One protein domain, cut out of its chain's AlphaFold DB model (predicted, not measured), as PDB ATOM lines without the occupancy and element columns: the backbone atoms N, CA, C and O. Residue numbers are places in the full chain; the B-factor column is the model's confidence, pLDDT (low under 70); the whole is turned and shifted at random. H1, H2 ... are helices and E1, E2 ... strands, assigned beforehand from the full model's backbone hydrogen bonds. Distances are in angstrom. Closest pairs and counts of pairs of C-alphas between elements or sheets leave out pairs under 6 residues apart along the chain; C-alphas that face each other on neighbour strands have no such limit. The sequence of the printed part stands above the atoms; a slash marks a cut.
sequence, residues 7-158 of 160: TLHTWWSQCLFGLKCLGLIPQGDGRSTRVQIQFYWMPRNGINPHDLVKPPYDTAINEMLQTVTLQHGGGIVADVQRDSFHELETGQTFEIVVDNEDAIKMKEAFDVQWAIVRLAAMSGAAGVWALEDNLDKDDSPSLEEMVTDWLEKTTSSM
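What this domain is: This is residues 7 to 158 of the 160 residues of an uncharacterized protein of Trichoderma guizhouense (UniProt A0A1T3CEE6). A strongly twisted sheet of three strands, E1, E2 and E3, has the long helix H4 packed over one face and running along the strands. Near the last residue of H4, H2 packs on it with residues 64 to 68, while H6 sticks out far from this body, after a long link. The printed part has 152 residues with six named helices and three named strands, in the order H1 E1 E2 H2 H3 E3 H4 H5 H6; the sheet's order is E1 E2 E3, antiparallel throughout, and the class is mixed, helices and strands. The whole is loose and elongated, with a radius of gyration of the C-alphas of 20.5 A and spans of 72 by 41 by 27 A.

How they stand to each other: E1, residues 17 to 26, and E2, residues 32 to 41, form a hairpin, antiparallel at 157 degrees, with N 20 and O 38 at 2.8 A. E3, residues 93 to 99, is antiparallel to E2 at 148 degrees, with N 35 and O 96 at 2.8 A. H4, residues 100 to 122, is on the sheet at a height of 8.5 A. It lies over E2 and only just over E1, where 3 of its C-alphas fall, and stands at 5 degrees to E2 on the local plane. Its closest C-alphas with E1 are those of Trp 114 and Gly 18, 5.7 A apart. H1, residues 7 to 13, only grazes the sheet. H2, residues 57 to 69, touches H4 with residues 64 to 68 alone, at a steep tilt of 51 degrees, opposite ways; the closest C-alphas are those of Met 64 and Met 122, 5.4 A. H5, residues 125 to 128, is close to H4 but not clearly touching, Ala 120 and Ala 126 having the closest C-alphas at 6.5 A. H3, residues 76 to 80, and H6, residues 143 to 156, touch no helix and are not on the sheet. Every O i to N i+4 pair is within hydrogen-bond range in H1 and H6, against 8 of 9 in H2, 17 of 19 in H4 and 0 of 1 in H3, which has 2 of 2 O i to N i+3 pairs within range; H5 is too short for an i+4 pair.

Where its parts are: E1 is 26.9 A long from C-alpha 17 at (-17.882, 41.099, 23.380), E2 28.9 A and E3 19.7 A. H4 is 33.6 A long and ends at C-alpha 122 at (-29.918, 39.117, 22.673). H2 is 18.5 A long, and H6 is 20.2 A long, ending at C-alpha 156 at (-62.837, 51.525, 21.610).

The domain as a whole: The farthest C-alphas, of Asp 29 and Ser 156, are 72.0 A apart. The printed part has no cut. The links E2 to H2, H3 to E3 and H5 to H6 are long. The mean pLDDT of the printed part is 75.7, with residues 45 to 46, 66 to 87, 127 to 145 and 154 to 158 under 70.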
ATOM      1  N   THR A   7      -9.771  50.648  20.981       82.06
ATOM      2  CA  THR A   7     -10.704  49.889  20.128       82.06
ATOM      3  C   THR A   7     -11.541  48.881  20.916       82.06
ATOM      4  O   THR A   7     -12.753  48.810  20.738       82.06
ATOM      5  N   LEU A   8     -10.916  48.129  21.828       84.62
ATOM      6  CA  LEU A   8     -11.620  47.163  22.673       84.62
ATOM      7  C   LEU A   8     -12.548  47.863  23.662       84.62
ATOM      8  O   LEU A   8     -13.617  47.345  23.953       84.62
ATOM      9  N   HIS A   9     -12.182  49.046  24.152       86.62
ATOM     10  CA  HIS A   9     -13.074  49.830  24.999       86.62
ATOM     11  C   HIS A   9     -14.350  50.240  24.245       86.62
ATOM     12  O   HIS A   9     -15.455  50.044  24.753       86.62
ATOM     13  N   THR A  10     -14.213  50.744  23.013       84.62
ATOM     14  CA  THR A  10     -15.361  51.064  22.148       84.62
ATOM     15  C   THR A  10     -16.219  49.827  21.896       84.62
ATOM     16  O   THR A  10     -17.423  49.852  22.139       84.62
ATOM     17  N   TRP A  11     -15.610  48.711  21.497       85.62
ATOM     18  CA  TRP A  11     -16.344  47.475  21.224       85.62
ATOM     19  C   TRP A  11     -17.043  46.898  22.455       85.62
ATOM     20  O   TRP A  11     -18.142  46.358  22.339       85.62
ATOM     21  N   TRP A  12     -16.451  47.046  23.640       86.88
ATOM     22  CA  TRP A  12     -17.089  46.614  24.877       86.88
ATOM     23  C   TRP A  12     -18.312  47.471  25.211       86.88
ATOM     24  O   TRP A  12     -19.353  46.927  25.569       86.88
ATOM     25  N   SER A  13     -18.226  48.794  25.015       85.00
ATOM     26  CA  SER A  13     -19.367  49.706  25.203       85.00
ATOM     27  C   SER A  13     -20.532  49.414  24.250       85.00
ATOM     28  O   SER A  13     -21.690  49.593  24.610       85.00
ATOM     29  N   GLN A  14     -20.223  48.877  23.071       83.88
ATOM     30  CA  GLN A  14     -21.187  48.440  22.061       83.88
ATOM     31  C   GLN A  14     -21.675  46.997  22.282       83.88
ATOM     32  O   GLN A  14     -22.369  46.442  21.434       83.88
ATOM     33  N   CYS A  15     -21.301  46.366  23.401       87.50
ATOM     34  CA  CYS A  15     -21.649  44.983  23.736       87.50
ATOM     35  C   CYS A  15     -21.221  43.958  22.666       87.50
ATOM     36  O   CYS A  15     -21.834  42.900  22.546       87.50
ATOM     37  N   LEU A  16     -20.160  44.239  21.898       84.19
ATOM     38  CA  LEU A  16     -19.665  43.334  20.850       84.19
ATOM     39  C   LEU A  16     -18.971  42.099  21.418       84.19
ATOM     40  O   LEU A  16     -18.909  41.060  20.766       84.19
ATOM     41  N   PHE A  17     -18.448  42.207  22.633       88.12
ATOM     42  CA  PHE A  17     -17.882  41.099  23.380       88.12
ATOM     43  C   PHE A  17     -18.180  41.269  24.869       88.12
ATOM     44  O   PHE A  17     -18.466  42.369  25.345       88.12
ATOM     45  N   GLY A  18     -18.082  40.168  25.606       90.88
ATOM     46  CA  GLY A  18     -18.194  40.124  27.054       90.88
ATOM     47  C   GLY A  18     -16.994  39.433  27.690       90.88
ATOM     48  O   GLY A  18     -16.286  38.651  27.053       90.88
ATOM     49  N   LEU A  19     -16.782  39.724  28.971       93.12
ATOM     50  CA  LEU A  19     -15.749  39.106  29.794       93.12
ATOM     51  C   LEU A  19     -16.428  38.332  30.919       93.12
ATOM     52  O   LEU A  19     -17.104  38.918  31.763       93.12
ATOM     53  N   LYS A  20     -16.256  37.013  30.918       94.31
ATOM     54  CA  LYS A  20     -16.818  36.116  31.925       94.31
ATOM     55  C   LYS A  20     -15.764  35.803  32.981       94.31
ATOM     56  O   LYS A  20     -14.684  35.327  32.643       94.31
ATOM     57  N   CYS A  21     -16.082  36.003  34.257       94.69
ATOM     58  CA  CYS A  21     -15.229  35.535  35.346       94.69
ATOM     59  C   CYS A  21     -15.379  34.012  35.508       94.69
ATOM     60  O   CYS A  21     -16.478  33.512  35.754       94.69
ATOM     61  N   LEU A  22     -14.284  33.266  35.354       94.75
ATOM     62  CA  LEU A  22     -14.253  31.816  35.566       94.75
ATOM     63  C   LEU A  22     -14.040  31.458  37.034       94.75
ATOM     64  O   LEU A  22     -14.569  30.454  37.507       94.75
ATOM     65  N   GLY A  23     -13.299  32.289  37.768       93.06
ATOM     66  CA  GLY A  23     -13.061  32.060  39.181       93.06
ATOM     67  C   GLY A  23     -11.922  32.882  39.762       93.06
ATOM     68  O   GLY A  23     -11.256  33.661  39.078       93.06
ATOM     69  N   LEU A  24     -11.725  32.670  41.060       95.44
ATOM     70  CA  LEU A  24     -10.691  33.284  41.879       95.44
ATOM     71  C   LEU A  24      -9.721  32.195  42.339       95.44
ATOM     72  O   LEU A  24     -10.146  31.201  42.928       95.44
ATOM     73  N   ILE A  25      -8.431  32.381  42.080       94.50
ATOM     74  CA  ILE A  25      -7.365  31.450  42.460       94.50
ATOM     75  C   ILE A  25      -6.439  32.182  43.442       94.50
ATOM     76  O   ILE A  25      -5.658  33.039  43.013       94.50
ATOM     77  N   PRO A  26      -6.517  31.894  44.754       92.62
ATOM     78  CA  PRO A  26      -5.626  32.493  45.744       92.62
ATOM     79  C   PRO A  26      -4.162  32.179  45.428       92.62
ATOM     80  O   PRO A  26      -3.832  31.045  45.072       92.62
ATOM     81  N   GLN A  27      -3.273  33.162  45.571       91.19
ATOM     82  CA  GLN A  27      -1.837  32.925  45.450       91.19
ATOM     83  C   GLN A  27      -1.219  32.511  46.789       91.19
ATOM     84  O   GLN A  27      -1.736  32.798  47.868       91.19
ATOM     85  N   GLY A  28      -0.068  31.837  46.720       86.94
ATOM     86  CA  GLY A  28       0.667  31.375  47.904       86.94
ATOM     87  C   GLY A  28       1.251  32.496  48.776       86.94
ATOM     88  O   GLY A  28       1.771  32.211  49.848       86.94
ATOM     89  N   ASP A  29       1.165  33.755  48.339       86.50
ATOM     90  CA  ASP A  29       1.618  34.936  49.083       86.50
ATOM     91  C   ASP A  29       0.630  35.390  50.177       86.50
ATOM     92  O   ASP A  29       0.970  36.235  51.007       86.50
ATOM     93  N   GLY A  30      -0.591  34.840  50.186       86.38
ATOM     94  CA  GLY A  30      -1.649  35.162  51.143       86.38
ATOM     95  C   GLY A  30      -2.236  36.571  51.004       86.38
ATOM     96  O   GLY A  30      -3.057  36.962  51.832       86.38
ATOM     97  N   ARG A  31      -1.838  37.341  49.986       90.06
ATOM     98  CA  ARG A  31      -2.250  38.745  49.794       90.06
ATOM     99  C   ARG A  31      -2.913  38.982  48.447       90.06
ATOM    100  O   ARG A  31      -3.790  39.840  48.359       90.06
ATOM    101  N   SER A  32      -2.538  38.187  47.449       93.75
ATOM    102  CA  SER A  32      -2.994  38.348  46.079       93.75
ATOM    103  C   SER A  32      -3.851  37.169  45.635       93.75
ATOM    104  O   SER A  32      -3.635  36.013  46.002       93.75
ATOM    105  N   THR A  33      -4.791  37.453  44.749       95.50
ATOM    106  CA  THR A  33      -5.639  36.470  44.086       95.50
ATOM    107  C   THR A  33      -5.561  36.683  42.579       95.50
ATOM    108  O   THR A  33      -5.557  37.812  42.087       95.50
ATOM    109  N   ARG A  34      -5.482  35.584  41.825       95.06
ATOM    110  CA  ARG A  34      -5.627  35.593  40.368       95.06
ATOM    111  C   ARG A  34      -7.099  35.483  40.013       95.06
ATOM    112  O   ARG A  34      -7.751  34.502  40.361       95.06
ATOM    113  N   VAL A  35      -7.609  36.476  39.303       95.00
ATOM    114  CA  VAL A  35      -8.932  36.446  38.684       95.00
ATOM    115  C   VAL A  35      -8.763  35.882  37.281       95.00
ATOM    116  O   VAL A  35      -8.071  36.480  36.456       95.00
ATOM    117  N   GLN A  36      -9.371  34.728  37.016       95.56
ATOM    118  CA  GLN A  36      -9.370  34.136  35.684       95.56
ATOM    119  C   GLN A  36     -10.592  34.637  34.917       95.56
ATOM    120  O   GLN A  36     -11.730  34.431  35.341       95.56
ATOM    121  N   ILE A  37     -10.353  35.288  33.785       94.69
ATOM    122  CA  ILE A  37     -11.395  35.818  32.908       94.69
ATOM    123  C   ILE A  37     -11.358  35.111  31.559       94.69
ATOM    124  O   ILE A  37     -10.299  34.697  31.095       94.69
ATOM    125  N   GLN A  38     -12.516  34.987  30.928       93.88
ATOM    126  CA  GLN A  38     -12.681  34.401  29.610       93.88
ATOM    127  C   GLN A  38     -13.366  35.396  28.684       93.88
ATOM    128  O   GLN A  38     -14.405  35.966  29.023       93.88
ATOM    129  N   PHE A  39     -12.772  35.597  27.519       91.44
ATOM    130  CA  PHE A  39     -13.295  36.460  26.478       91.44
ATOM    131  C   PHE A  39     -14.351  35.734  25.646       91.44
ATOM    132  O   PHE A  39     -14.220  34.547  25.350       91.44
ATOM    133  N   TYR A  40     -15.397  36.458  25.258       88.44
ATOM    134  CA  TYR A  40     -16.473  35.947  24.417       88.44
ATOM    135  C   TYR A  40     -16.945  37.010  23.436       88.44
ATOM    136  O   TYR A  40     -17.467  38.038  23.868       88.44
ATOM    137  N   TRP A  41     -16.869  36.734  22.136       85.00
ATOM    138  CA  TRP A  41     -17.612  37.507  21.141       85.00
ATOM    139  C   TRP A  41     -19.116  37.314  21.330       85.00
ATOM    140  O   TRP A  41     -19.582  36.194  21.557       85.00
ATOM    141  N   MET A  42     -19.871  38.408  21.255       84.12
ATOM    142  CA  MET A  42     -21.327  38.380  21.351       84.12
ATOM    143  C   MET A  42     -21.969  38.145  19.981       84.12
ATOM    144  O   MET A  42     -21.453  38.626  18.966       84.12
ATOM    145  N   PRO A  43     -23.105  37.428  19.932       73.56
ATOM    146  CA  PRO A  43     -23.817  37.203  18.687       73.56
ATOM    147  C   PRO A  43     -24.353  38.524  18.129       73.56
ATOM    148  O   PRO A  43     -24.841  39.383  18.863       73.56
ATOM    149  N   ARG A  44     -24.310  38.648  16.802       74.31
ATOM    150  CA  ARG A  44     -25.021  39.689  16.058       74.31
ATOM    151  C   ARG A  44     -26.154  39.013  15.312       74.31
ATOM    152  O   ARG A  44     -25.913  38.227  14.403       74.31
ATOM    153  N   ASN A  45     -27.376  39.267  15.752       67.88
ATOM    154  CA  ASN A  45     -28.569  38.590  15.253       67.88
ATOM    155  C   ASN A  45     -29.345  39.405  14.209       67.88
ATOM    156  O   ASN A  45     -30.344  38.915  13.696       67.88
ATOM    157  N   GLY A  46     -28.885  40.619  13.880       66.75
ATOM    158  CA  GLY A  46     -29.548  41.502  12.916       66.75
ATOM    159  C   GLY A  46     -30.924  41.995  13.373       66.75
ATOM    160  O   GLY A  46     -31.626  42.616  12.583       66.75
ATOM    161  N   ILE A  47     -31.306  41.720  14.624       73.38
ATOM    162  CA  ILE A  47     -32.540  42.213  15.226       73.38
ATOM    163  C   ILE A  47     -32.325  43.684  15.565       73.38
ATOM    164  O   ILE A  47     -31.317  44.041  16.180       73.38
ATOM    165  N   ASN A  48     -33.264  44.540  15.170       76.06
ATOM    166  CA  ASN A  48     -33.269  45.918  15.624       76.06
ATOM    167  C   ASN A  48     -33.863  45.965  17.047       76.06
ATOM    168  O   ASN A  48     -35.033  45.625  17.223       76.06
ATOM    169  N   PRO A  49     -33.102  46.388  18.071       76.00
ATOM    170  CA  PRO A  49     -33.590  46.488  19.445       76.00
ATOM    171  C   PRO A  49     -34.710  47.522  19.617       76.00
ATOM    172  O   PRO A  49     -35.356  47.530  20.663       76.00
ATOM    173  N   HIS A  50     -34.923  48.401  18.633       80.19
ATOM    174  CA  HIS A  50     -36.002  49.386  18.639       80.19
ATOM    175  C   HIS A  50     -37.299  48.869  18.005       80.19
ATOM    176  O   HIS A  50     -38.343  49.503  18.168       80.19
ATOM    177  N   ASP A  51     -37.269  47.715  17.335       80.69
ATOM    178  CA  ASP A  51     -38.467  47.153  16.721       80.69
ATOM    179  C   ASP A  51     -39.421  46.608  17.787       80.69
ATOM    180  O   ASP A  51     -39.058  45.851  18.692       80.69
ATOM    181  N   LEU A  52     -40.696  46.963  17.648       81.25
ATOM    182  CA  LEU A  52     -41.736  46.469  18.537       81.25
ATOM    183  C   LEU A  52     -42.089  45.031  18.198       81.25
ATOM    184  O   LEU A  52     -42.565  44.722  17.101       81.25
ATOM    185  N   VAL A  53     -41.958  44.160  19.191       81.00
ATOM    186  CA  VAL A  53     -42.439  42.788  19.079       81.00
ATOM    187  C   VAL A  53     -43.967  42.792  19.130       81.00
ATOM    188  O   VAL A  53     -44.569  43.267  20.093       81.00
ATOM    189  N   LYS A  54     -44.608  42.243  18.096       82.00
ATOM    190  CA  LYS A  54     -46.065  42.052  18.049       82.00
ATOM    191  C   LYS A  54     -46.432  40.645  18.539       82.00
ATOM    192  O   LYS A  54     -45.680  39.707  18.275       82.00
ATOM    193  N   PRO A  55     -47.586  40.458  19.207       82.25
ATOM    194  CA  PRO A  55     -48.095  39.123  19.504       82.25
ATOM    195  C   PRO A  55     -48.292  38.289  18.222       82.25
ATOM    196  O   PRO A  55     -48.731  38.844  17.212       82.25
ATOM    197  N   PRO A  56     -48.063  36.962  18.259       84.62
ATOM    198  CA  PRO A  56     -47.633  36.167  19.413       84.62
ATOM    199  C   PRO A  56     -46.121  36.273  19.691       84.62
ATOM    200  O   PRO A  56     -45.298  36.169  18.786       84.62
ATOM    201  N   TYR A  57     -45.756  36.432  20.967       84.62
ATOM    202  CA  TYR A  57     -44.373  36.699  21.391       84.62
ATOM    203  C   TYR A  57     -43.447  35.478  21.347       84.62
ATOM    204  O   TYR A  57     -42.228  35.641  21.360       84.62
ATOM    205  N   ASP A  58     -43.998  34.265  21.292       87.19
ATOM    206  CA  ASP A  58     -43.218  33.026  21.381       87.19
ATOM    207  C   ASP A  58     -42.168  32.923  20.272       87.19
ATOM    208  O   ASP A  58     -41.046  32.484  20.518       87.19
ATOM    209  N   THR A  59     -42.501  33.362  19.056       82.12
ATOM    210  CA  THR A  59     -41.568  33.359  17.923       82.12
ATOM    211  C   THR A  59     -40.373  34.268  18.199       82.12
ATOM    212  O   THR A  59     -39.239  33.807  18.134       82.12
ATOM    213  N   ALA A  60     -40.619  35.515  18.608       77.56
ATOM    214  CA  ALA A  60     -39.561  36.480  18.896       77.56
ATOM    215  C   ALA A  60     -38.697  36.059  20.095       77.56
ATOM    216  O   ALA A  60     -37.474  36.156  20.043       77.56
ATOM    217  N   ILE A  61     -39.307  35.520  21.157       82.31
ATOM    218  CA  ILE A  61     -38.567  34.980  22.307       82.31
ATOM    219  C   ILE A  61     -37.662  33.827  21.860       82.31
ATOM    220  O   ILE A  61     -36.491  33.780  22.236       82.31
ATOM    221  N   ASN A  62     -38.174  32.908  21.038       81.50
ATOM    222  CA  ASN A  62     -37.385  31.794  20.522       81.50
ATOM    223  C   ASN A  62     -36.253  32.263  19.603       81.50
ATOM    224  O   ASN A  62     -35.151  31.734  19.712       81.50
ATOM    225  N   GLU A  63     -36.481  33.262  18.750       76.88
ATOM    226  CA  GLU A  63     -35.440  33.866  17.911       76.88
ATOM    227  C   GLU A  63     -34.344  34.507  18.772       76.88
ATOM    228  O   GLU A  63     -33.167  34.169  18.626       76.88
ATOM    229  N   MET A  64     -34.717  35.330  19.758       76.50
ATOM    230  CA  MET A  64     -33.774  35.915  20.718       76.50
ATOM    231  C   MET A  64     -32.978  34.835  21.465       76.50
ATOM    232  O   MET A  64     -31.766  34.968  21.632       76.50
ATOM    233  N   LEU A  65     -33.608  33.733  21.877       76.50
ATOM    234  CA  LEU A  65     -32.925  32.631  22.561       76.50
ATOM    235  C   LEU A  65     -32.019  31.818  21.627       76.50
ATOM    236  O   LEU A  65     -30.905  31.476  22.017       76.50
ATOM    237  N   GLN A  66     -32.441  31.531  20.392       69.88
ATOM    238  CA  GLN A  66     -31.639  30.776  19.420       69.88
ATOM    239  C   GLN A  66     -30.325  31.480  19.080       69.88
ATOM    240  O   GLN A  66     -29.313  30.812  18.855       69.88
ATOM    241  N   THR A  67     -30.302  32.814  19.128       66.62
ATOM    242  CA  THR A  67     -29.071  33.593  18.917       66.62
ATOM    243  C   THR A  67     -28.019  33.339  20.000       66.62
ATOM    244  O   THR A  67     -26.823  33.430  19.732       66.62
ATOM    245  N   VAL A  68     -28.445  32.913  21.194       62.56
ATOM    246  CA  VAL A  68     -27.563  32.478  22.287       62.56
ATOM    247  C   VAL A  68     -27.075  31.043  22.079       62.56
ATOM    248  O   VAL A  68     -25.944  30.715  22.439       62.56
ATOM    249  N   THR A  69     -27.917  30.170  21.519       55.25
ATOM    250  CA  THR A  69     -27.664  28.722  21.438       55.25
ATOM    251  C   THR A  69     -26.813  28.321  20.232       55.25
ATOM    252  O   THR A  69     -25.993  27.411  20.346       55.25
ATOM    253  N   LEU A  70     -26.971  28.993  19.086       50.28
ATOM    254  CA  LEU A  70     -26.358  28.587  17.812       50.28
ATOM    255  C   LEU A  70     -24.834  28.785  17.732       50.28
ATOM    256  O   LEU A  70     -24.215  28.249  16.822       50.28
ATOM    257  N   GLN A  71     -24.202  29.510  18.659       51.88
ATOM    258  CA  GLN A  71     -22.818  29.981  18.468       51.88
ATOM    259  C   GLN A  71     -21.793  29.418  19.464       51.88
ATOM    260  O   GLN A  71     -20.711  29.978  19.626       51.88
ATOM    261  N   HIS A  72     -22.057  28.239  20.047       42.94
ATOM    262  CA  HIS A  72     -20.985  27.406  20.628       42.94
ATOM    263  C   HIS A  72     -19.958  26.916  19.574       42.94
ATOM    264  O   HIS A  72     -18.987  26.258  19.935       42.94
ATOM    265  N   GLY A  73     -20.128  27.262  18.291       38.25
ATOM    266  CA  GLY A  73     -19.109  27.127  17.253       38.25
ATOM    267  C   GLY A  73     -19.278  28.180  16.154       38.25
ATOM    268  O   GLY A  73     -20.242  28.123  15.404       38.25
ATOM    269  N   GLY A  74     -18.332  29.121  16.060       42.78
ATOM    270  CA  GLY A  74     -18.122  29.986  14.888       42.78
ATOM    271  C   GLY A  74     -19.136  31.120  14.688       42.78
ATOM    272  O   GLY A  74     -20.046  31.008  13.873       42.78
ATOM    273  N   GLY A  75     -18.954  32.242  15.389       40.09
ATOM    274  CA  GLY A  75     -19.679  33.490  15.122       40.09
ATOM    275  C   GLY A  75     -18.984  34.351  14.056       40.09
ATOM    276  O   GLY A  75     -17.762  34.459  14.037       40.09
ATOM    277  N   ILE A  76     -19.789  34.999  13.210       43.22
ATOM    278  CA  ILE A  76     -19.481  35.800  11.999       43.22
ATOM    279  C   ILE A  76     -18.402  36.903  12.171       43.22
ATOM    280  O   ILE A  76     -17.921  37.453  11.183       43.22
ATOM    281  N   VAL A  77     -17.955  37.219  13.392       44.16
ATOM    282  CA  VAL A  77     -16.891  38.219  13.635       44.16
ATOM    283  C   VAL A  77     -15.523  37.771  13.102       44.16
ATOM    284  O   VAL A  77     -14.709  38.629  12.772       44.16
ATOM    285  N   ALA A  78     -15.309  36.463  12.907       43.53
ATOM    286  CA  ALA A  78     -14.085  35.945  12.289       43.53
ATOM    287  C   ALA A  78     -13.827  36.511  10.873       43.53
ATOM    288  O   ALA A  78     -12.689  36.548  10.417       43.53
ATOM    289  N   ASP A  79     -14.861  36.978  10.157       39.34
ATOM    290  CA  ASP A  79     -14.720  37.349   8.739       39.34
ATOM    291  C   ASP A  79     -14.292  38.815   8.503       39.34
ATOM    292  O   ASP A  79     -13.915  39.186   7.393       39.34
ATOM    293  N   VAL A  80     -14.288  39.672   9.535       44.16
ATOM    294  CA  VAL A  80     -13.864  41.089   9.402       44.16
ATOM    295  C   VAL A  80     -12.359  41.272   9.676       44.16
ATOM    296  O   VAL A  80     -11.799  42.348   9.467       44.16
ATOM    297  N   GLN A  81     -11.657  40.229  10.120       50.91
ATOM    298  CA  GLN A  81     -10.404  40.369  10.865       50.91
ATOM    299  C   GLN A  81      -9.149  40.001  10.055       50.91
ATOM    300  O   GLN A  81      -8.253  39.315  10.538       50.91
ATOM    301  N   ARG A  82      -9.082  40.439   8.788       39.25
ATOM    302  CA  ARG A  82      -8.100  39.897   7.835       39.25
ATOM    303  C   ARG A  82      -6.665  40.397   7.950       39.25
ATOM    304  O   ARG A  82      -5.804  39.726   7.399       39.25
ATOM    305  N   ASP A  83      -6.363  41.488   8.651       39.03
ATOM    306  CA  ASP A  83      -5.001  42.030   8.613       39.03
ATOM    307  C   ASP A  83      -4.499  42.546   9.969       39.03
ATOM    308  O   ASP A  83      -4.861  43.623  10.437       39.03
ATOM    309  N   SER A  84      -3.540  41.791  10.514       44.09
ATOM    310  CA  SER A  84      -2.601  42.108  11.600       44.09
ATOM    311  C   SER A  84      -3.131  42.116  13.047       44.09
ATOM    312  O   SER A  84      -4.179  42.667  13.352       44.09
ATOM    313  N   PHE A  85      -2.306  41.539  13.938       46.53
ATOM    314  CA  PHE A  85      -2.470  41.287  15.384       46.53
ATOM    315  C   PHE A  85      -3.209  39.986  15.740       46.53
ATOM    316  O   PHE A  85      -4.242  39.670  15.167       46.53
ATOM    317  N   HIS A  86      -2.623  39.204  16.661       55.16
ATOM    318  CA  HIS A  86      -3.156  37.913  17.115       55.16
ATOM    319  C   HIS A  86      -4.648  38.027  17.455       55.16
ATOM    320  O   HIS A  86      -5.035  38.856  18.281       55.16
ATOM    321  N   GLU A  87      -5.454  37.209  16.785       67.94
ATOM    322  CA  GLU A  87      -6.911  37.232  16.853       67.94
ATOM    323  C   GLU A  87      -7.388  36.879  18.269       67.94
ATOM    324  O   GLU A  87      -6.898  35.927  18.880       67.94
ATOM    325  N   LEU A  88      -8.305  37.680  18.821       77.38
ATOM    326  CA  LEU A  88      -8.971  37.341  20.075       77.38
ATOM    327  C   LEU A  88     -10.072  36.337  19.770       77.38
ATOM    328  O   LEU A  88     -11.030  36.662  19.070       77.38
ATOM    329  N   GLU A  89      -9.957  35.138  20.324       80.81
ATOM    330  CA  GLU A  89     -10.928  34.072  20.098       80.81
ATOM    331  C   GLU A  89     -11.910  33.957  21.266       80.81
ATOM    332  O   GLU A  89     -11.556  34.099  22.443       80.81
ATOM    333  N   THR A  90     -13.169  33.644  20.953       83.62
ATOM    334  CA  THR A  90     -14.134  33.252  21.982       83.62
ATOM    335  C   THR A  90     -13.600  32.044  22.745       83.62
ATOM    336  O   THR A  90     -13.245  31.025  22.162       83.62
ATOM    337  N   GLY A  91     -13.592  32.144  24.069       86.19
ATOM    338  CA  GLY A  91     -13.058  31.124  24.956       86.19
ATOM    339  C   GLY A  91     -11.624  31.387  25.411       86.19
ATOM    340  O   GLY A  91     -11.192  30.737  26.365       86.19
ATOM    341  N   GLN A  92     -10.917  32.353  24.814       88.44
ATOM    342  CA  GLN A  92      -9.572  32.735  25.240       88.44
ATOM    343  C   GLN A  92      -9.584  33.257  26.680       88.44
ATOM    344  O   GLN A  92     -10.435  34.067  27.058       88.44
ATOM    345  N   THR A  93      -8.642  32.782  27.492       92.69
ATOM    346  CA  THR A  93      -8.564  33.111  28.915       92.69
ATOM    347  C   THR A  93      -7.385  34.020  29.235       92.69
ATOM    348  O   THR A  93      -6.321  33.941  28.623       92.69
ATOM    349  N   PHE A  94      -7.582  34.883  30.229       91.69
ATOM    350  CA  PHE A  94      -6.571  35.791  30.755       91.69
ATOM    351  C   PHE A  94      -6.589  35.759  32.279       91.69
ATOM    352  O   PHE A  94      -7.600  35.426  32.902       91.69
ATOM    353  N   GLU A  95      -5.469  36.138  32.882       93.62
ATOM    354  CA  GLU A  95      -5.323  36.211  34.330       93.62
ATOM    355  C   GLU A  95      -4.989  37.638  34.749       93.62
ATOM    356  O   GLU A  95      -4.094  38.270  34.188       93.62
ATOM    357  N   ILE A  96      -5.696  38.129  35.762       92.56
ATOM    358  CA  ILE A  96      -5.420  39.420  36.390       92.56
ATOM    359  C   ILE A  96      -5.069  39.159  37.849       92.56
ATOM    360  O   ILE A  96      -5.828  38.512  38.569       92.56
ATOM    361  N   VAL A  97      -3.914  39.652  38.289       94.12
ATOM    362  CA  VAL A  97      -3.503  39.583  39.696       94.12
ATOM    363  C   VAL A  97      -3.975  40.845  40.401       94.12
ATOM    364  O   VAL A  97      -3.662  41.948  39.956       94.12
ATOM    365  N   VAL A  98      -4.709  40.678  41.495       93.69
ATOM    366  CA  VAL A  98      -5.185  41.772  42.351       93.69
ATOM    367  C   VAL A  98      -5.114  41.367  43.820       93.69
ATOM    368  O   VAL A  98      -4.991  40.181  44.132       93.69
ATOM    369  N   ASP A  99      -5.228  42.339  44.718       95.19
ATOM    370  CA  ASP A  99      -5.348  42.076  46.150       95.19
ATOM    371  C   ASP A  99      -6.642  41.312  46.468       95.19
ATOM    372  O   ASP A  99      -7.664  41.454  45.788       95.19
ATOM    373  N   ASN A 100      -6.617  40.505  47.529       92.12
ATOM    374  CA  ASN A 100      -7.733  39.628  47.903       92.12
ATOM    375  C   ASN A 100      -9.076  40.364  48.063       92.12
ATOM    376  O   ASN A 100     -10.116  39.847  47.653       92.12
ATOM    377  N   GLU A 101      -9.067  41.569  48.639       91.44
ATOM    378  CA  GLU A 101     -10.282  42.370  48.833       91.44
ATOM    379  C   GLU A 101     -10.893  42.838  47.505       91.44
ATOM    380  O   GLU A 101     -12.116  42.896  47.356       91.44
ATOM    381  N   ASP A 102     -10.046  43.155  46.528       93.75
ATOM    382  CA  ASP A 102     -10.470  43.649  45.223       93.75
ATOM    383  C   ASP A 102     -10.831  42.516  44.264       93.75
ATOM    384  O   ASP A 102     -11.671  42.713  43.388       93.75
ATOM    385  N   ALA A 103     -10.289  41.312  44.464       93.38
ATOM    386  CA  ALA A 103     -10.645  40.121  43.693       93.38
ATOM    387  C   ALA A 103     -12.144  39.807  43.768       93.38
ATOM    388  O   ALA A 103     -12.778  39.521  42.750       93.38
ATOM    389  N   ILE A 104     -12.721  39.914  44.969       92.12
ATOM    390  CA  ILE A 104     -14.150  39.672  45.199       92.12
ATOM    391  C   ILE A 104     -14.979  40.728  44.460       92.12
ATOM    392  O   ILE A 104     -15.859  40.383  43.676       92.12
ATOM    393  N   LYS A 105     -14.649  42.015  44.628       93.94
ATOM    394  CA  LYS A 105     -15.349  43.121  43.948       93.94
ATOM    395  C   LYS A 105     -15.245  43.007  42.426       93.94
ATOM    396  O   LYS A 105     -16.213  43.254  41.715       93.94
ATOM    397  N   MET A 106     -14.069  42.630  41.926       93.38
ATOM    398  CA  MET A 106     -13.810  42.443  40.503       93.38
ATOM    399  C   MET A 106     -14.650  41.301  39.931       93.38
ATOM    400  O   MET A 106     -15.218  41.462  38.852       93.38
ATOM    401  N   LYS A 107     -14.772  40.178  40.649       93.62
ATOM    402  CA  LYS A 107     -15.648  39.074  40.246       93.62
ATOM    403  C   LYS A 107     -17.102  39.530  40.117       93.62
ATOM    404  O   LYS A 107     -17.688  39.321  39.061       93.62
ATOM    405  N   GLU A 108     -17.647  40.174  41.146       94.25
ATOM    406  CA  GLU A 108     -19.035  40.658  41.127       94.25
ATOM    407  C   GLU A 108     -19.271  41.635  39.965       94.25
ATOM    408  O   GLU A 108     -20.255  41.530  39.235       94.25
ATOM    409  N   ALA A 109     -18.323  42.548  39.725       93.81
ATOM    410  CA  ALA A 109     -18.398  43.477  38.603       93.81
ATOM    411  C   ALA A 109     -18.415  42.751  37.247       93.81
ATOM    412  O   ALA A 109     -19.212  43.107  36.379       93.81
ATOM    413  N   PHE A 110     -17.574  41.727  37.060       94.19
ATOM    414  CA  PHE A 110     -17.582  40.927  35.835       94.19
ATOM    415  C   PHE A 110     -18.862  40.112  35.672       94.19
ATOM    416  O   PHE A 110     -19.362  40.020  34.556       94.19
ATOM    417  N   ASP A 111     -19.418  39.559  36.747       94.06
ATOM    418  CA  ASP A 111     -20.656  38.780  36.679       94.06
ATOM    419  C   ASP A 111     -21.847  39.658  36.260       94.06
ATOM    420  O   ASP A 111     -22.623  39.279  35.377       94.06
ATOM    421  N   VAL A 112     -21.948  40.869  36.821       94.31
ATOM    422  CA  VAL A 112     -22.965  41.857  36.425       94.31
ATOM    423  C   VAL A 112     -22.760  42.304  34.976       94.31
ATOM    424  O   VAL A 112     -23.704  42.280  34.186       94.31
ATOM    425  N   GLN A 113     -21.533  42.673  34.600       92.12
ATOM    426  CA  GLN A 113     -21.211  43.090  33.230       92.12
ATOM    427  C   GLN A 113     -21.515  41.984  32.213       92.12
ATOM    428  O   GLN A 113     -22.102  42.249  31.166       92.12
ATOM    429  N   TRP A 114     -21.183  40.735  32.536       93.00
ATOM    430  CA  TRP A 114     -21.472  39.576  31.699       93.00
ATOM    431  C   TRP A 114     -22.972  39.398  31.452       93.00
ATOM    432  O   TRP A 114     -23.384  39.147  30.318       93.00
ATOM    433  N   ALA A 115     -23.798  39.557  32.487       91.94
ATOM    434  CA  ALA A 115     -25.247  39.473  32.349       91.94
ATOM    435  C   ALA A 115     -25.804  40.591  31.448       91.94
ATOM    436  O   ALA A 115     -26.578  40.308  30.534       91.94
ATOM    437  N   ILE A 116     -25.370  41.838  31.665       91.19
ATOM    438  CA  ILE A 116     -25.827  43.008  30.896       91.19
ATOM    439  C   ILE A 116     -25.463  42.867  29.417       91.19
ATOM    440  O   ILE A 116     -26.330  42.997  28.556       91.19
ATOM    441  N   VAL A 117     -24.200  42.550  29.122       89.94
ATOM    442  CA  VAL A 117     -23.710  42.418  27.744       89.94
ATOM    443  C   VAL A 117     -24.472  41.331  26.986       89.94
ATOM    444  O   VAL A 117     -24.840  41.530  25.832       89.94
ATOM    445  N   ARG A 118     -24.778  40.197  27.631       88.06
ATOM    446  CA  ARG A 118     -25.569  39.134  26.996       88.06
ATOM    447  C   ARG A 118     -27.001  39.558  26.706       88.06
ATOM    448  O   ARG A 118     -27.499  39.250  25.630       88.06
ATOM    449  N   LEU A 119     -27.654  40.251  27.639       87.31
ATOM    450  CA  LEU A 119     -29.012  40.758  27.428       87.31
ATOM    451  C   LEU A 119     -29.056  41.755  26.266       87.31
ATOM    452  O   LEU A 119     -29.922  41.642  25.402       87.31
ATOM    453  N   ALA A 120     -28.087  42.671  26.203       86.38
ATOM    454  CA  ALA A 120     -27.955  43.623  25.104       86.38
ATOM    455  C   ALA A 120     -27.684  42.926  23.758       86.38
ATOM    456  O   ALA A 120     -28.253  43.288  22.733       86.38
ATOM    457  N   ALA A 121     -26.849  41.887  23.743       83.06
ATOM    458  CA  ALA A 121     -26.616  41.106  22.533       83.06
ATOM    459  C   ALA A 121     -27.885  40.380  22.060       83.06
ATOM    460  O   ALA A 121     -28.193  40.392  20.870       83.06
ATOM    461  N   MET A 122     -28.658  39.802  22.984       82.06
ATOM    462  CA  MET A 122     -29.918  39.117  22.673       82.06
ATOM    463  C   MET A 122     -30.981  40.053  22.099       82.06
ATOM    464  O   MET A 122     -31.716  39.642  21.204       82.06
ATOM    465  N   SER A 123     -31.056  41.300  22.572       80.19
ATOM    466  CA  SER A 123     -31.961  42.305  21.998       80.19
ATOM    467  C   SER A 123     -31.504  42.827  20.634       80.19
ATOM    468  O   SER A 123     -32.248  43.554  19.993       80.19
ATOM    469  N   GLY A 124     -30.296  42.469  20.189       76.31
ATOM    470  CA  GLY A 124     -29.713  42.930  18.931       76.31
ATOM    471  C   GLY A 124     -28.901  44.218  19.035       76.31
ATOM    472  O   GLY A 124     -28.295  44.640  18.051       76.31
ATOM    473  N   ALA A 125     -28.753  44.795  20.233       77.12
ATOM    474  CA  ALA A 125     -27.959  46.008  20.441       77.12
ATOM    475  C   ALA A 125     -26.473  45.836  20.068       77.12
ATOM    476  O   ALA A 125     -25.827  46.801  19.679       77.12
ATOM    477  N   ALA A 126     -25.936  44.610  20.098       72.00
ATOM    478  CA  ALA A 126     -24.580  44.312  19.621       72.00
ATOM    479  C   ALA A 126     -24.423  44.398  18.082       72.00
ATOM    480  O   ALA A 126     -23.306  44.359  17.568       72.00
ATOM    481  N   GLY A 127     -25.518  44.478  17.320       60.97
ATOM    482  CA  GLY A 127     -25.510  44.608  15.857       60.97
ATOM    483  C   GLY A 127     -25.724  46.035  15.342       60.97
ATOM    484  O   GLY A 127     -25.290  46.337  14.233       60.97
ATOM    485  N   VAL A 128     -26.351  46.909  16.136       57.31
ATOM    486  CA  VAL A 128     -26.821  48.238  15.692       57.31
ATOM    487  C   VAL A 128     -25.681  49.218  15.436       57.31
ATOM    488  O   VAL A 128     -25.676  49.908  14.424       57.31
ATOM    489  N   TRP A 129     -24.665  49.234  16.297       53.78
ATOM    490  CA  TRP A 129     -23.620  50.266  16.274       53.78
ATOM    491  C   TRP A 129     -22.726  50.264  15.025       53.78
ATOM    492  O   TRP A 129     -22.046  51.248  14.756       53.78
ATOM    493  N   ALA A 130     -22.693  49.164  14.266       46.41
ATOM    494  CA  ALA A 130     -21.958  49.082  13.000       46.41
ATOM    495  C   ALA A 130     -22.794  49.541  11.787       46.41
ATOM    496  O   ALA A 130     -22.248  49.685  10.696       46.41
ATOM    497  N   LEU A 131     -24.105  49.744  11.965       43.66
ATOM    498  CA  LEU A 131     -25.053  50.138  10.919       43.66
ATOM    499  C   LEU A 131     -25.387  51.640  10.949       43.66
ATOM    500  O   LEU A 131     -25.953  52.148   9.985       43.66
ATOM    501  N   GLU A 132     -25.006  52.366  12.007       43.72
ATOM    502  CA  GLU A 132     -25.312  53.798  12.177       43.72
ATOM    503  C   GLU A 132     -24.608  54.732  11.173       43.72
ATOM    504  O   GLU A 132     -25.016  55.881  11.041       43.72
ATOM    505  N   ASP A 133     -23.636  54.253  10.388       43.22
ATOM    506  CA  ASP A 133     -23.102  55.022   9.248       43.22
ATOM    507  C   ASP A 133     -24.057  55.038   8.027       43.22
ATOM    508  O   ASP A 133     -23.764  55.715   7.043       43.22
ATOM    509  N   ASN A 134     -25.192  54.312   8.050       38.84
ATOM    510  CA  ASN A 134     -26.131  54.220   6.914       38.84
ATOM    511  C   ASN A 134     -27.633  54.181   7.266       38.84
ATOM    512  O   ASN A 134     -28.433  53.777   6.422       38.84
ATOM    513  N   LEU A 135     -28.065  54.598   8.459       43.53
ATOM    514  CA  LEU A 135     -29.503  54.727   8.720       43.53
ATOM    515  C   LEU A 135     -29.972  56.147   8.400       43.53
ATOM    516  O   LEU A 135     -29.794  57.090   9.172       43.53
ATOM    517  N   ASP A 136     -30.573  56.267   7.215       49.44
ATOM    518  CA  ASP A 136     -31.547  57.306   6.907       49.44
ATOM    519  C   ASP A 136     -32.496  57.496   8.099       49.44
ATOM    520  O   ASP A 136     -32.899  56.537   8.759       49.44
ATOM    521  N   LYS A 137     -32.804  58.763   8.380       48.22
ATOM    522  CA  LYS A 137     -33.651  59.227   9.483       48.22
ATOM    523  C   LYS A 137     -34.881  58.331   9.645       48.22
ATOM    524  O   LYS A 137     -35.722  58.272   8.756       48.22
ATOM    525  N   ASP A 138     -34.948  57.665  10.787       51.66
ATOM    526  CA  ASP A 138     -36.048  56.796  11.174       51.66
ATOM    527  C   ASP A 138     -37.331  57.631  11.372       51.66
ATOM    528  O   ASP A 138     -37.392  58.482  12.260       51.66
ATOM    529  N   ASP A 139     -38.339  57.398  10.525       57.06
ATOM    530  CA  ASP A 139     -39.716  57.909  10.648       57.06
ATOM    531  C   ASP A 139     -40.522  57.065  11.668       57.06
ATOM    532  O   ASP A 139     -41.724  56.825  11.499       57.06
ATOM    533  N   SER A 140     -39.877  56.544  12.719       58.88
ATOM    534  CA  SER A 140     -40.566  55.778  13.754       58.88
ATOM    535  C   SER A 140     -41.375  56.714  14.671       58.88
ATOM    536  O   SER A 140     -40.864  57.738  15.140       58.88
ATOM    537  N   PRO A 141     -42.666  56.410  14.917       54.62
ATOM    538  CA  PRO A 141     -43.525  57.254  15.737       54.62
ATOM    539  C   PRO A 141     -43.019  57.287  17.179       54.62
ATOM    540  O   PRO A 141     -42.541  56.288  17.721       54.62
ATOM    541  N   SER A 142     -43.130  58.453  17.814       63.53
ATOM    542  CA  SER A 142     -42.620  58.638  19.174       63.53
ATOM    543  C   SER A 142     -43.344  57.731  20.179       63.53
ATOM    544  O   SER A 142     -44.504  57.361  19.998       63.53
ATOM    545  N   LEU A 143     -42.684  57.432  21.302       51.66
ATOM    546  CA  LEU A 143     -43.278  56.691  22.422       51.66
ATOM    547  C   LEU A 143     -44.634  57.263  22.873       51.66
ATOM    548  O   LEU A 143     -45.522  56.503  23.249       51.66
ATOM    549  N   GLU A 144     -44.817  58.584  22.816       67.19
ATOM    550  CA  GLU A 144     -46.085  59.233  23.176       67.19
ATOM    551  C   GLU A 144     -47.198  58.943  22.157       67.19
ATOM    552  O   GLU A 144     -48.350  58.709  22.527       67.19
ATOM    553  N   GLU A 145     -46.849  58.882  20.873       68.81
ATOM    554  CA  GLU A 145     -47.766  58.573  19.772       68.81
ATOM    555  C   GLU A 145     -48.223  57.106  19.817       68.81
ATOM    556  O   GLU A 145     -49.389  56.781  19.603       68.81
ATOM    557  N   MET A 146     -47.329  56.205  20.217       71.38
ATOM    558  CA  MET A 146     -47.675  54.799  20.412       71.38
ATOM    559  C   MET A 146     -48.560  54.560  21.643       71.38
ATOM    560  O   MET A 146     -49.467  53.727  21.606       71.38
ATOM    561  N   VAL A 147     -48.300  55.268  22.748       75.12
ATOM    562  CA  VAL A 147     -49.111  55.165  23.973       75.12
ATOM    563  C   VAL A 147     -50.525  55.688  23.726       75.12
ATOM    564  O   VAL A 147     -51.490  55.099  24.215       75.12
ATOM    565  N   THR A 148     -50.663  56.755  22.940       77.94
ATOM    566  CA  THR A 148     -51.970  57.322  22.580       77.94
ATOM    567  C   THR A 148     -52.769  56.393  21.662       77.94
ATOM    568  O   THR A 148     -53.915  56.093  21.993       77.94
ATOM    569  N   ASP A 149     -52.165  55.822  20.613       79.88
ATOM    570  CA  ASP A 149     -52.824  54.821  19.745       79.88
ATOM    571  C   ASP A 149     -53.279  53.569  20.526       79.88
ATOM    572  O   ASP A 149     -54.365  53.023  20.304       79.88
ATOM    573  N   TRP A 150     -52.484  53.124  21.504       75.75
ATOM    574  CA  TRP A 150     -52.858  51.998  22.362       75.75
ATOM    575  C   TRP A 150     -54.045  52.327  23.285       75.75
ATOM    576  O   TRP A 150     -54.971  51.520  23.432       75.75
ATOM    577  N   LEU A 151     -54.060  53.520  23.886       78.50
ATOM    578  CA  LEU A 151     -55.169  53.977  24.729       78.50
ATOM    579  C   LEU A 151     -56.471  54.136  23.931       78.50
ATOM    580  O   LEU A 151     -57.538  53.766  24.421       78.50
ATOM    581  N   GLU A 152     -56.403  54.605  22.686       76.38
ATOM    582  CA  GLU A 152     -57.580  54.711  21.817       76.38
ATOM    583  C   GLU A 152     -58.144  53.333  21.447       76.38
ATOM    584  O   GLU A 152     -59.350  53.092  21.570       76.38
ATOM    585  N   LYS A 153     -57.278  52.379  21.083       76.00
ATOM    586  CA  LYS A 153     -57.692  51.003  20.753       76.00
ATOM    587  C   LYS A 153     -58.303  50.258  21.934       76.00
ATOM    588  O   LYS A 153     -59.261  49.507  21.753       76.00
ATOM    589  N   THR A 154     -57.774  50.456  23.140       66.31
ATOM    590  CA  THR A 154     -58.324  49.831  24.356       66.31
ATOM    591  C   THR A 154     -59.661  50.446  24.766       66.31
ATOM    592  O   THR A 154     -60.574  49.712  25.141       66.31
ATOM    593  N   THR A 155     -59.821  51.762  24.603       67.06
ATOM    594  CA  THR A 155     -61.076  52.470  24.898       67.06
ATOM    595  C   THR A 155     -62.187  52.067  23.925       67.06
ATOM    596  O   THR A 155     -63.301  51.763  24.345       67.06
ATOM    597  N   SER A 156     -61.869  51.940  22.633       61.06
ATOM    598  CA  SER A 156     -62.837  51.525  21.610       61.06
ATOM    599  C   SER A 156     -63.294  50.064  21.747       61.06
ATOM    600  O   SER A 156     -64.326  49.699  21.188       61.06
ATOM    601  N   SER A 157     -62.555  49.226  22.485       54.91
ATOM    602  CA  SER A 157     -62.916  47.828  22.753       54.91
ATOM    603  C   SER A 157     -63.768  47.642  24.020       54.91
ATOM    604  O   SER A 157     -64.202  46.520  24.274       54.91
ATOM    605  N   MET A 158     -63.995  48.700  24.813       53.94
ATOM    606  CA  MET A 158     -64.834  48.680  26.025       53.94
ATOM    607  C   MET A 158     -66.244  49.271  25.820       53.94
ATOM    608  O   MET A 158     -67.052  49.200  26.743       53.94
TER     609      MET A 158